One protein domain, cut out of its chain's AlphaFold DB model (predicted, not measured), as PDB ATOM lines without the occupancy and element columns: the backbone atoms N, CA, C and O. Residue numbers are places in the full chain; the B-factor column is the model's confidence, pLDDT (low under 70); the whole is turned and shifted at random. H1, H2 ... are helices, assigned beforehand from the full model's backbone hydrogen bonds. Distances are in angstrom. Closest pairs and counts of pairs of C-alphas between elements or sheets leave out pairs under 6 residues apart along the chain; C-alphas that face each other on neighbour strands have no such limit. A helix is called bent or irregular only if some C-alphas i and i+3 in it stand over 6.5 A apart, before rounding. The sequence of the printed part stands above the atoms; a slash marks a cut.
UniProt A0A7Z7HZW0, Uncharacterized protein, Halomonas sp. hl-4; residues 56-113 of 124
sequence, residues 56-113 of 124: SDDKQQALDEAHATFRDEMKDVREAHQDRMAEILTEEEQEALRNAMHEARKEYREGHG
ATOM      1  N   SER A  56       9.496 -27.049 -23.020       94.38
ATOM      2  CA  SER A  56      10.763 -27.632 -23.467       94.38
ATOM      3  C   SER A  56      11.195 -28.774 -22.550       94.38
ATOM      4  O   SER A  56      10.965 -28.698 -21.342       94.38
ATOM      5  N   ASP A  57      11.906 -29.757 -23.097       91.25
ATOM      6  CA  ASP A  57      12.397 -30.934 -22.364       91.25
ATOM      7  C   ASP A  57      13.123 -30.555 -21.062       91.25
ATOM      8  O   ASP A  57      12.802 -31.082 -19.998       91.25
ATOM      9  N   ASP A  58      13.992 -29.538 -21.103       93.44
ATOM     10  CA  ASP A  58      14.707 -29.037 -19.918       93.44
ATOM     11  C   ASP A  58      13.762 -28.574 -18.792       93.44
ATOM     12  O   ASP A  58      14.032 -28.777 -17.607       93.44
ATOM     13  N   LYS A  59      12.625 -27.957 -19.142       94.19
ATOM     14  CA  LYS A  59      11.625 -27.496 -18.164       94.19
ATOM     15  C   LYS A  59      10.799 -28.658 -17.634       94.19
ATOM     16  O   LYS A  59      10.462 -28.657 -16.453       94.19
ATOM     17  N   GLN A  60      10.478 -29.628 -18.487       92.56
ATOM     18  CA  GLN A  60       9.780 -30.845 -18.075       92.56
ATOM     19  C   GLN A  60      10.620 -31.611 -17.051       92.56
ATOM     20  O   GLN A  60      10.123 -31.949 -15.980       92.56
ATOM     21  N   GLN A  61      11.914 -31.783 -17.330       91.94
ATOM     22  CA  GLN A  61      12.845 -32.442 -16.420       91.94
ATOM     23  C   GLN A  61      12.978 -31.688 -15.088       91.94
ATOM     24  O   GLN A  61      12.918 -32.309 -14.030       91.94
ATOM     25  N   ALA A  62      13.095 -30.356 -15.120       94.06
ATOM     26  CA  ALA A  62      13.175 -29.551 -13.900       94.06
ATOM     27  C   ALA A  62      11.899 -29.644 -13.038       94.06
ATOM     28  O   ALA A  62      11.980 -29.697 -11.810       94.06
ATOM     29  N   LEU A  63      10.715 -29.685 -13.661       93.94
ATOM     30  CA  LEU A  63       9.451 -29.878 -12.945       93.94
ATOM     31  C   LEU A  63       9.325 -31.290 -12.366       93.94
ATOM     32  O   LEU A  63       8.825 -31.452 -11.253       93.94
ATOM     33  N   ASP A  64       9.784 -32.302 -13.099       90.69
ATOM     34  CA  ASP A  64       9.796 -33.687 -12.635       90.69
ATOM     35  C   ASP A  64      10.686 -33.867 -11.407       90.69
ATOM     36  O   ASP A  64      10.271 -34.502 -10.434       90.69
ATOM     37  N   GLU A  65      11.872 -33.263 -11.426       93.50
ATOM     38  CA  GLU A  65      12.783 -33.244 -10.286       93.50
ATOM     39  C   GLU A  65      12.154 -32.520  -9.090       93.50
ATOM     40  O   GLU A  65      12.084 -33.087  -8.000       93.50
ATOM     41  N   ALA A  66      11.581 -31.329  -9.302       94.81
ATOM     42  CA  ALA A  66      10.904 -30.581  -8.245       94.81
ATOM     43  C   ALA A  66       9.747 -31.375  -7.611       94.81
ATOM     44  O   ALA A  66       9.593 -31.394  -6.389       94.81
ATOM     45  N   HIS A  67       8.942 -32.074  -8.419       91.00
ATOM     46  CA  HIS A  67       7.868 -32.931  -7.917       91.00
ATOM     47  C   HIS A  67       8.388 -34.158  -7.163       91.00
ATOM     48  O   HIS A  67       7.770 -34.568  -6.176       91.00
ATOM     49  N   ALA A  68       9.489 -34.760  -7.618       90.56
ATOM     50  CA  ALA A  68      10.112 -35.884  -6.931       90.56
ATOM     51  C   ALA A  68      10.618 -35.459  -5.547       90.56
ATOM     52  O   ALA A  68      10.240 -36.086  -4.559       90.56
ATOM     53  N   THR A  69      11.362 -34.353  -5.472       93.12
ATOM     54  CA  THR A  69      11.837 -33.779  -4.207       93.12
ATOM     55  C   THR A  69      10.676 -33.447  -3.279       93.12
ATOM     56  O   THR A  69      10.659 -33.903  -2.140       93.12
ATOM     57  N   PHE A  70       9.653 -32.741  -3.770       92.69
ATOM     58  CA  PHE A  70       8.489 -32.386  -2.956       92.69
ATOM     59  C   PHE A  70       7.765 -33.614  -2.390       92.69
ATOM     60  O   PHE A  70       7.363 -33.626  -1.228       92.69
ATOM     61  N   ARG A  71       7.585 -34.669  -3.196       89.00
ATOM     62  CA  ARG A  71       6.965 -35.916  -2.730       89.00
ATOM     63  C   ARG A  71       7.780 -36.547  -1.606       89.00
ATOM     64  O   ARG A  71       7.185 -37.044  -0.649       89.00
ATOM     65  N   ASP A  72       9.095 -36.566  -1.759       91.25
ATOM     66  CA  ASP A  72       9.991 -37.199  -0.803       91.25
ATOM     67  C   ASP A  72      10.022 -36.395   0.511       91.25
ATOM     68  O   ASP A  72       9.842 -36.983   1.570       91.25
ATOM     69  N   GLU A  73      10.077 -35.061   0.457       92.81
ATOM     70  CA  GLU A  73       9.964 -34.189   1.641       92.81
ATOM     71  C   GLU A  73       8.604 -34.319   2.347       92.81
ATOM     72  O   GLU A  73       8.512 -34.379   3.574       92.81
ATOM     73  N   MET A  74       7.514 -34.408   1.580       94.12
ATOM     74  CA  MET A  74       6.169 -34.561   2.139       94.12
ATOM     75  C   MET A  74       5.916 -35.935   2.757       94.12
ATOM     76  O   MET A  74       4.927 -36.098   3.480       94.12
ATOM     77  N   LYS A  75       6.762 -36.930   2.468       93.50
ATOM     78  CA  LYS A  75       6.651 -38.260   3.062       93.50
ATOM     79  C   LYS A  75       6.830 -38.178   4.576       93.50
ATOM     80  O   LYS A  75       5.942 -38.619   5.300       93.50
ATOM     81  N   ASP A  76       7.890 -37.518   5.028       91.69
ATOM     82  CA  ASP A  76       8.210 -37.378   6.451       91.69
ATOM     83  C   ASP A  76       7.121 -36.590   7.191       91.69
ATOM     84  O   ASP A  76       6.685 -36.963   8.279       91.69
ATOM     85  N   VAL A  77       6.601 -35.531   6.560       96.19
ATOM     86  CA  VAL A  77       5.481 -34.744   7.102       96.19
ATOM     87  C   VAL A  77       4.227 -35.603   7.263       96.19
ATOM     88  O   VAL A  77       3.511 -35.489   8.261       96.19
ATOM     89  N   ARG A  78       3.934 -36.465   6.283       92.62
ATOM     90  CA  ARG A  78       2.774 -37.358   6.331       92.62
ATOM     91  C   ARG A  78       2.926 -38.410   7.423       92.62
ATOM     92  O   ARG A  78       1.949 -38.657   8.122       92.62
ATOM     93  N   GLU A  79       4.104 -39.008   7.553       94.50
ATOM     94  CA  GLU A  79       4.397 -39.998   8.595       94.50
ATOM     95  C   GLU A  79       4.254 -39.369   9.987       94.50
ATOM     96  O   GLU A  79       3.441 -39.833  10.781       94.50
ATOM     97  N   ALA A  80       4.888 -38.218  10.228       95.38
ATOM     98  CA  ALA A  80       4.762 -37.500  11.497       95.38
ATOM     99  C   ALA A  80       3.307 -37.114  11.827       95.38
ATOM    100  O   ALA A  80       2.882 -37.145  12.985       95.38
ATOM    101  N   HIS A  81       2.515 -36.747  10.815       95.00
ATOM    102  CA  HIS A  81       1.096 -36.472  11.009       95.00
ATOM    103  C   HIS A  81       0.306 -37.734  11.379       95.00
ATOM    104  O   HIS A  81      -0.542 -37.671  12.266       95.00
ATOM    105  N   GLN A  82       0.583 -38.869  10.731       91.88
ATOM    106  CA  GLN A  82      -0.056 -40.149  11.048       91.88
ATOM    107  C   GLN A  82       0.265 -40.597  12.473       91.88
ATOM    108  O   GLN A  82      -0.657 -40.951  13.205       91.88
ATOM    109  N   ASP A  83       1.524 -40.486  12.894       95.94
ATOM    110  CA  ASP A  83       1.937 -40.803  14.263       95.94
ATOM    111  C   ASP A  83       1.176 -39.943  15.275       95.94
ATOM    112  O   ASP A  83       0.588 -40.450  16.231       95.94
ATOM    113  N   ARG A  84       1.079 -38.633  15.016       96.81
ATOM    114  CA  ARG A  84       0.329 -37.727  15.888       96.81
ATOM    115  C   ARG A  84      -1.161 -38.065  15.950       96.81
ATOM    116  O   ARG A  84      -1.780 -37.891  16.996       96.81
ATOM    117  N   MET A  85      -1.746 -38.523  14.847       95.88
ATOM    118  CA  MET A  85      -3.136 -38.977  14.824       95.88
ATOM    119  C   MET A  85      -3.317 -40.261  15.637       95.88
ATOM    120  O   MET A  85      -4.297 -40.357  16.369       95.88
ATOM    121  N   ALA A  86      -2.363 -41.193  15.577       95.38
ATOM    122  CA  ALA A  86      -2.385 -42.432  16.352       95.38
ATOM    123  C   ALA A  86      -2.197 -42.225  17.862       95.38
ATOM    124  O   ALA A  86      -2.697 -43.013  18.659       95.38
ATOM    125  N   GLU A  87      -1.538 -41.141  18.273       96.50
ATOM    126  CA  GLU A  87      -1.483 -40.738  19.684       96.50
ATOM    127  C   GLU A  87      -2.826 -40.216  20.220       96.50
ATOM    128  O   GLU A  87      -3.072 -40.276  21.424       96.50
ATOM    129  N   ILE A  88      -3.666 -39.644  19.350       97.75
ATOM    130  CA  ILE A  88      -4.911 -38.964  19.739       97.75
ATOM    131  C   ILE A  88      -6.121 -39.882  19.568       97.75
ATOM    132  O   ILE A  88      -7.030 -39.847  20.395       97.75
ATOM    133  N   LEU A  89      -6.148 -40.658  18.486       96.69
ATOM    134  CA  LEU A  89      -7.286 -41.461  18.063       96.69
ATOM    135  C   LEU A  89      -6.927 -42.940  18.059       96.69
ATOM    136  O   LEU A  89      -5.887 -43.347  17.531       96.69
ATOM    137  N   THR A  90      -7.853 -43.752  18.553       96.81
ATOM    138  CA  THR A  90      -7.809 -45.204  18.362       96.81
ATOM    139  C   THR A  90      -7.913 -45.565  16.877       96.81
ATOM    140  O   THR A  90      -8.368 -44.771  16.052       96.81
ATOM    141  N   GLU A  91      -7.506 -46.782  16.517       93.06
ATOM    142  CA  GLU A  91      -7.597 -47.270  15.132       93.06
ATOM    143  C   GLU A  91      -9.040 -47.222  14.598       93.06
ATOM    144  O   GLU A  91      -9.267 -46.790  13.468       93.06
ATOM    145  N   GLU A  92     -10.020 -47.573  15.439       96.00
ATOM    146  CA  GLU A  92     -11.448 -47.528  15.098       96.00
ATOM    147  C   GLU A  92     -11.923 -46.093  14.809       96.00
ATOM    148  O   GLU A  92     -12.623 -45.846  13.825       96.00
ATOM    149  N   GLU A  93     -11.508 -45.120  15.624       97.19
ATOM    150  CA  GLU A  93     -11.846 -43.707  15.423       97.19
ATOM    151  C   GLU A  93     -11.174 -43.127  14.172       97.19
ATOM    152  O   GLU A  93     -11.786 -42.333  13.451       97.19
ATOM    153  N   GLN A  94      -9.936 -43.534  13.877       94.00
ATOM    154  CA  GLN A  94      -9.243 -43.138  12.650       94.00
ATOM    155  C   GLN A  94      -9.953 -43.669  11.404       94.00
ATOM    156  O   GLN A  94     -10.123 -42.933  10.426       94.00
ATOM    157  N   GLU A  95     -10.380 -44.931  11.427       95.31
ATOM    158  CA  GLU A  95     -11.124 -45.538  10.326       95.31
ATOM    159  C   GLU A  95     -12.485 -44.857  10.134       95.31
ATOM    160  O   GLU A  95     -12.825 -44.462   9.013       95.31
ATOM    161  N   ALA A  96     -13.225 -44.627  11.222       96.56
ATOM    162  CA  ALA A  96     -14.497 -43.912  11.188       96.56
ATOM    163  C   ALA A  96     -14.343 -42.498  10.600       96.56
ATOM    164  O   ALA A  96     -15.101 -42.109   9.707       96.56
ATOM    165  N   LEU A  97     -13.320 -41.750  11.030       95.69
ATOM    166  CA  LEU A  97     -13.019 -40.420  10.501       95.69
ATOM    167  C   LEU A  97     -12.668 -40.466   9.008       95.69
ATOM    168  O   LEU A  97     -13.149 -39.640   8.229       95.69
ATOM    169  N   ARG A  98     -11.846 -41.433   8.584       93.50
ATOM    170  CA  ARG A  98     -11.458 -41.595   7.176       93.50
ATOM    171  C   ARG A  98     -12.664 -41.886   6.284       93.50
ATOM    172  O   ARG A  98     -12.750 -41.319   5.193       93.50
ATOM    173  N   ASN A  99     -13.582 -42.732   6.744       96.06
ATOM    174  CA  ASN A  99     -14.807 -43.062   6.019       96.06
ATOM    175  C   ASN A  99     -15.727 -41.842   5.907       96.06
ATOM    176  O   ASN A  99     -16.114 -41.484   4.794       96.06
ATOM    177  N   ALA A 100     -15.960 -41.124   7.010       96.81
ATOM    178  CA  ALA A 100     -16.758 -39.897   7.005       96.81
ATOM    179  C   ALA A 100     -16.182 -38.830   6.051       96.81
ATOM    180  O   ALA A 100     -16.907 -38.219   5.266       96.81
ATOM    181  N   MET A 101     -14.856 -38.642   6.053       94.31
ATOM    182  CA  MET A 101     -14.176 -37.728   5.125       94.31
ATOM    183  C   MET A 101     -14.314 -38.166   3.661       94.31
ATOM    184  O   MET A 101     -14.454 -37.326   2.766       94.31
ATOM    185  N   HIS A 102     -14.252 -39.473   3.392       94.06
ATOM    186  CA  HIS A 102     -14.426 -40.013   2.046       94.06
ATOM    187  C   HIS A 102     -15.850 -39.785   1.524       94.06
ATOM    188  O   HIS A 102     -16.014 -39.332   0.389       94.06
ATOM    189  N   GLU A 103     -16.857 -40.039   2.358       94.06
ATOM    190  CA  GLU A 103     -18.270 -39.807   2.050       94.06
ATOM    191  C   GLU A 103     -18.546 -38.324   1.790       94.06
ATOM    192  O   GLU A 103     -19.025 -37.980   0.710       94.06
ATOM    193  N   ALA A 104     -18.114 -37.435   2.690       93.50
ATOM    194  CA  ALA A 104     -18.279 -35.992   2.521       93.50
ATOM    195  C   ALA A 104     -17.643 -35.480   1.214       93.50
ATOM    196  O   ALA A 104     -18.216 -34.653   0.501       93.50
ATOM    197  N   ARG A 105     -16.461 -35.995   0.846       91.75
ATOM    198  CA  ARG A 105     -15.803 -35.636  -0.421       91.75
ATOM    199  C   ARG A 105     -16.574 -36.145  -1.639       91.75
ATOM    200  O   ARG A 105     -16.611 -35.459  -2.664       91.75
ATOM    201  N   LYS A 106     -17.142 -37.347  -1.554       91.31
ATOM    202  CA  LYS A 106     -17.965 -37.928  -2.617       91.31
ATOM    203  C   LYS A 106     -19.233 -37.099  -2.821       91.31
ATOM    204  O   LYS A 106     -19.487 -36.681  -3.947       91.31
ATOM    205  N   GLU A 107     -19.944 -36.775  -1.744       88.38
ATOM    206  CA  GLU A 107     -21.131 -35.915  -1.773       88.38
ATOM    207  C   GLU A 107     -20.823 -34.538  -2.370       88.38
ATOM    208  O   GLU A 107     -21.521 -34.080  -3.273       88.38
ATOM    209  N   TYR A 108     -19.726 -33.907  -1.939       86.06
ATOM    210  CA  TYR A 108     -19.297 -32.621  -2.486       86.06
ATOM    211  C   TYR A 108     -19.054 -32.687  -4.002       86.06
ATOM    212  O   TYR A 108     -19.494 -31.812  -4.751       86.06
ATOM    213  N   ARG A 109     -18.389 -33.748  -4.483       84.88
ATOM    214  CA  ARG A 109     -18.125 -33.948  -5.917       84.88
ATOM    215  C   ARG A 109     -19.409 -34.188  -6.712       84.88
ATOM    216  O   ARG A 109     -19.539 -33.675  -7.822       84.88
ATOM    217  N   GLU A 110     -20.344 -34.955  -6.163       84.06
ATOM    218  CA  GLU A 110     -21.632 -35.245  -6.798       84.06
ATOM    219  C   GLU A 110     -22.550 -34.013  -6.841       84.06
ATOM    220  O   GLU A 110     -23.247 -33.808  -7.837       84.06
ATOM    221  N   GLY A 111     -22.505 -33.159  -5.812       76.19
ATOM    222  CA  GLY A 111     -23.246 -31.898  -5.756       76.19
ATOM    223  C   GLY A 111     -22.719 -30.834  -6.724       76.19
ATOM    224  O   GLY A 111     -23.504 -30.188  -7.415       76.19
ATOM    225  N   HIS A 112     -21.395 -30.680  -6.843       65.06
ATOM    226  CA  HIS A 112     -20.792 -29.684  -7.742       65.06
ATOM    227  C   HIS A 112     -20.681 -30.134  -9.208       65.06
ATOM    228  O   HIS A 112     -20.628 -29.292 -10.103       65.06
ATOM    229  N   GLY A 113     -20.666 -31.441  -9.486       59.25
ATOM    230  CA  GLY A 113     -20.516 -31.966 -10.848       59.25
ATOM    231  C   GLY A 113     -21.730 -31.762 -11.763       59.25
ATOM    232  O   GLY A 113     -21.591 -31.878 -12.977       59.25
TER     233      GLY A 113
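AT A GLANCE: This is residues 56 to 113 of the 124 residues of an uncharacterized protein of Halomonas sp. hl-4 (UniProt A0A7Z7HZW0). Two long helices, H1 and then the shorter H2, make a wide V: they meet near their ends at a tight link, and their far ends stand free with open space between them. The printed part has 58 residues with two named helices and no named strand, and its class is all helix. It is extended, with a radius of gyration of the C-alphas of 17.4 A, and flat, spanning 47 by 36 by 9 A.

IN THESE COORDINATES: Find C-alpha 57 at (12.397, -30.934, -22.364); from there H1, residues 57 to 88, runs 46.2 A to C-alpha 88 at (-4.911, -38.964, 19.739). H1 is neither bent nor irregular, but only just: C-alphas 73 and 76 are 6.0 A apart. H2, residues 91 to 112, runs 31.7 A and ends at C-alpha 112 at (-20.792, -29.684, -7.742).

HOW THE PARTS SIT: Look at Met 85 and Gln 94, whose C-alphas, 7.7 A apart, are the closest of H1 and H2. The helices are close but not clearly touching, with 2 pairs of C-alphas within 8 A. They run opposite ways at a steep tilt of 48 degrees. In H2 every O i to N i+4 pair is within hydrogen-bond range; in H1, 26 of 28 are.

THE WHOLE: The two C-alphas farthest apart, those of Ser 56 and Thr 90, are 49.0 A apart. The printed part has no cut, and the link from H1 to H2 is tight. Mean pLDDT of the printed part is 92.0; residues 112 to 113 are under 70.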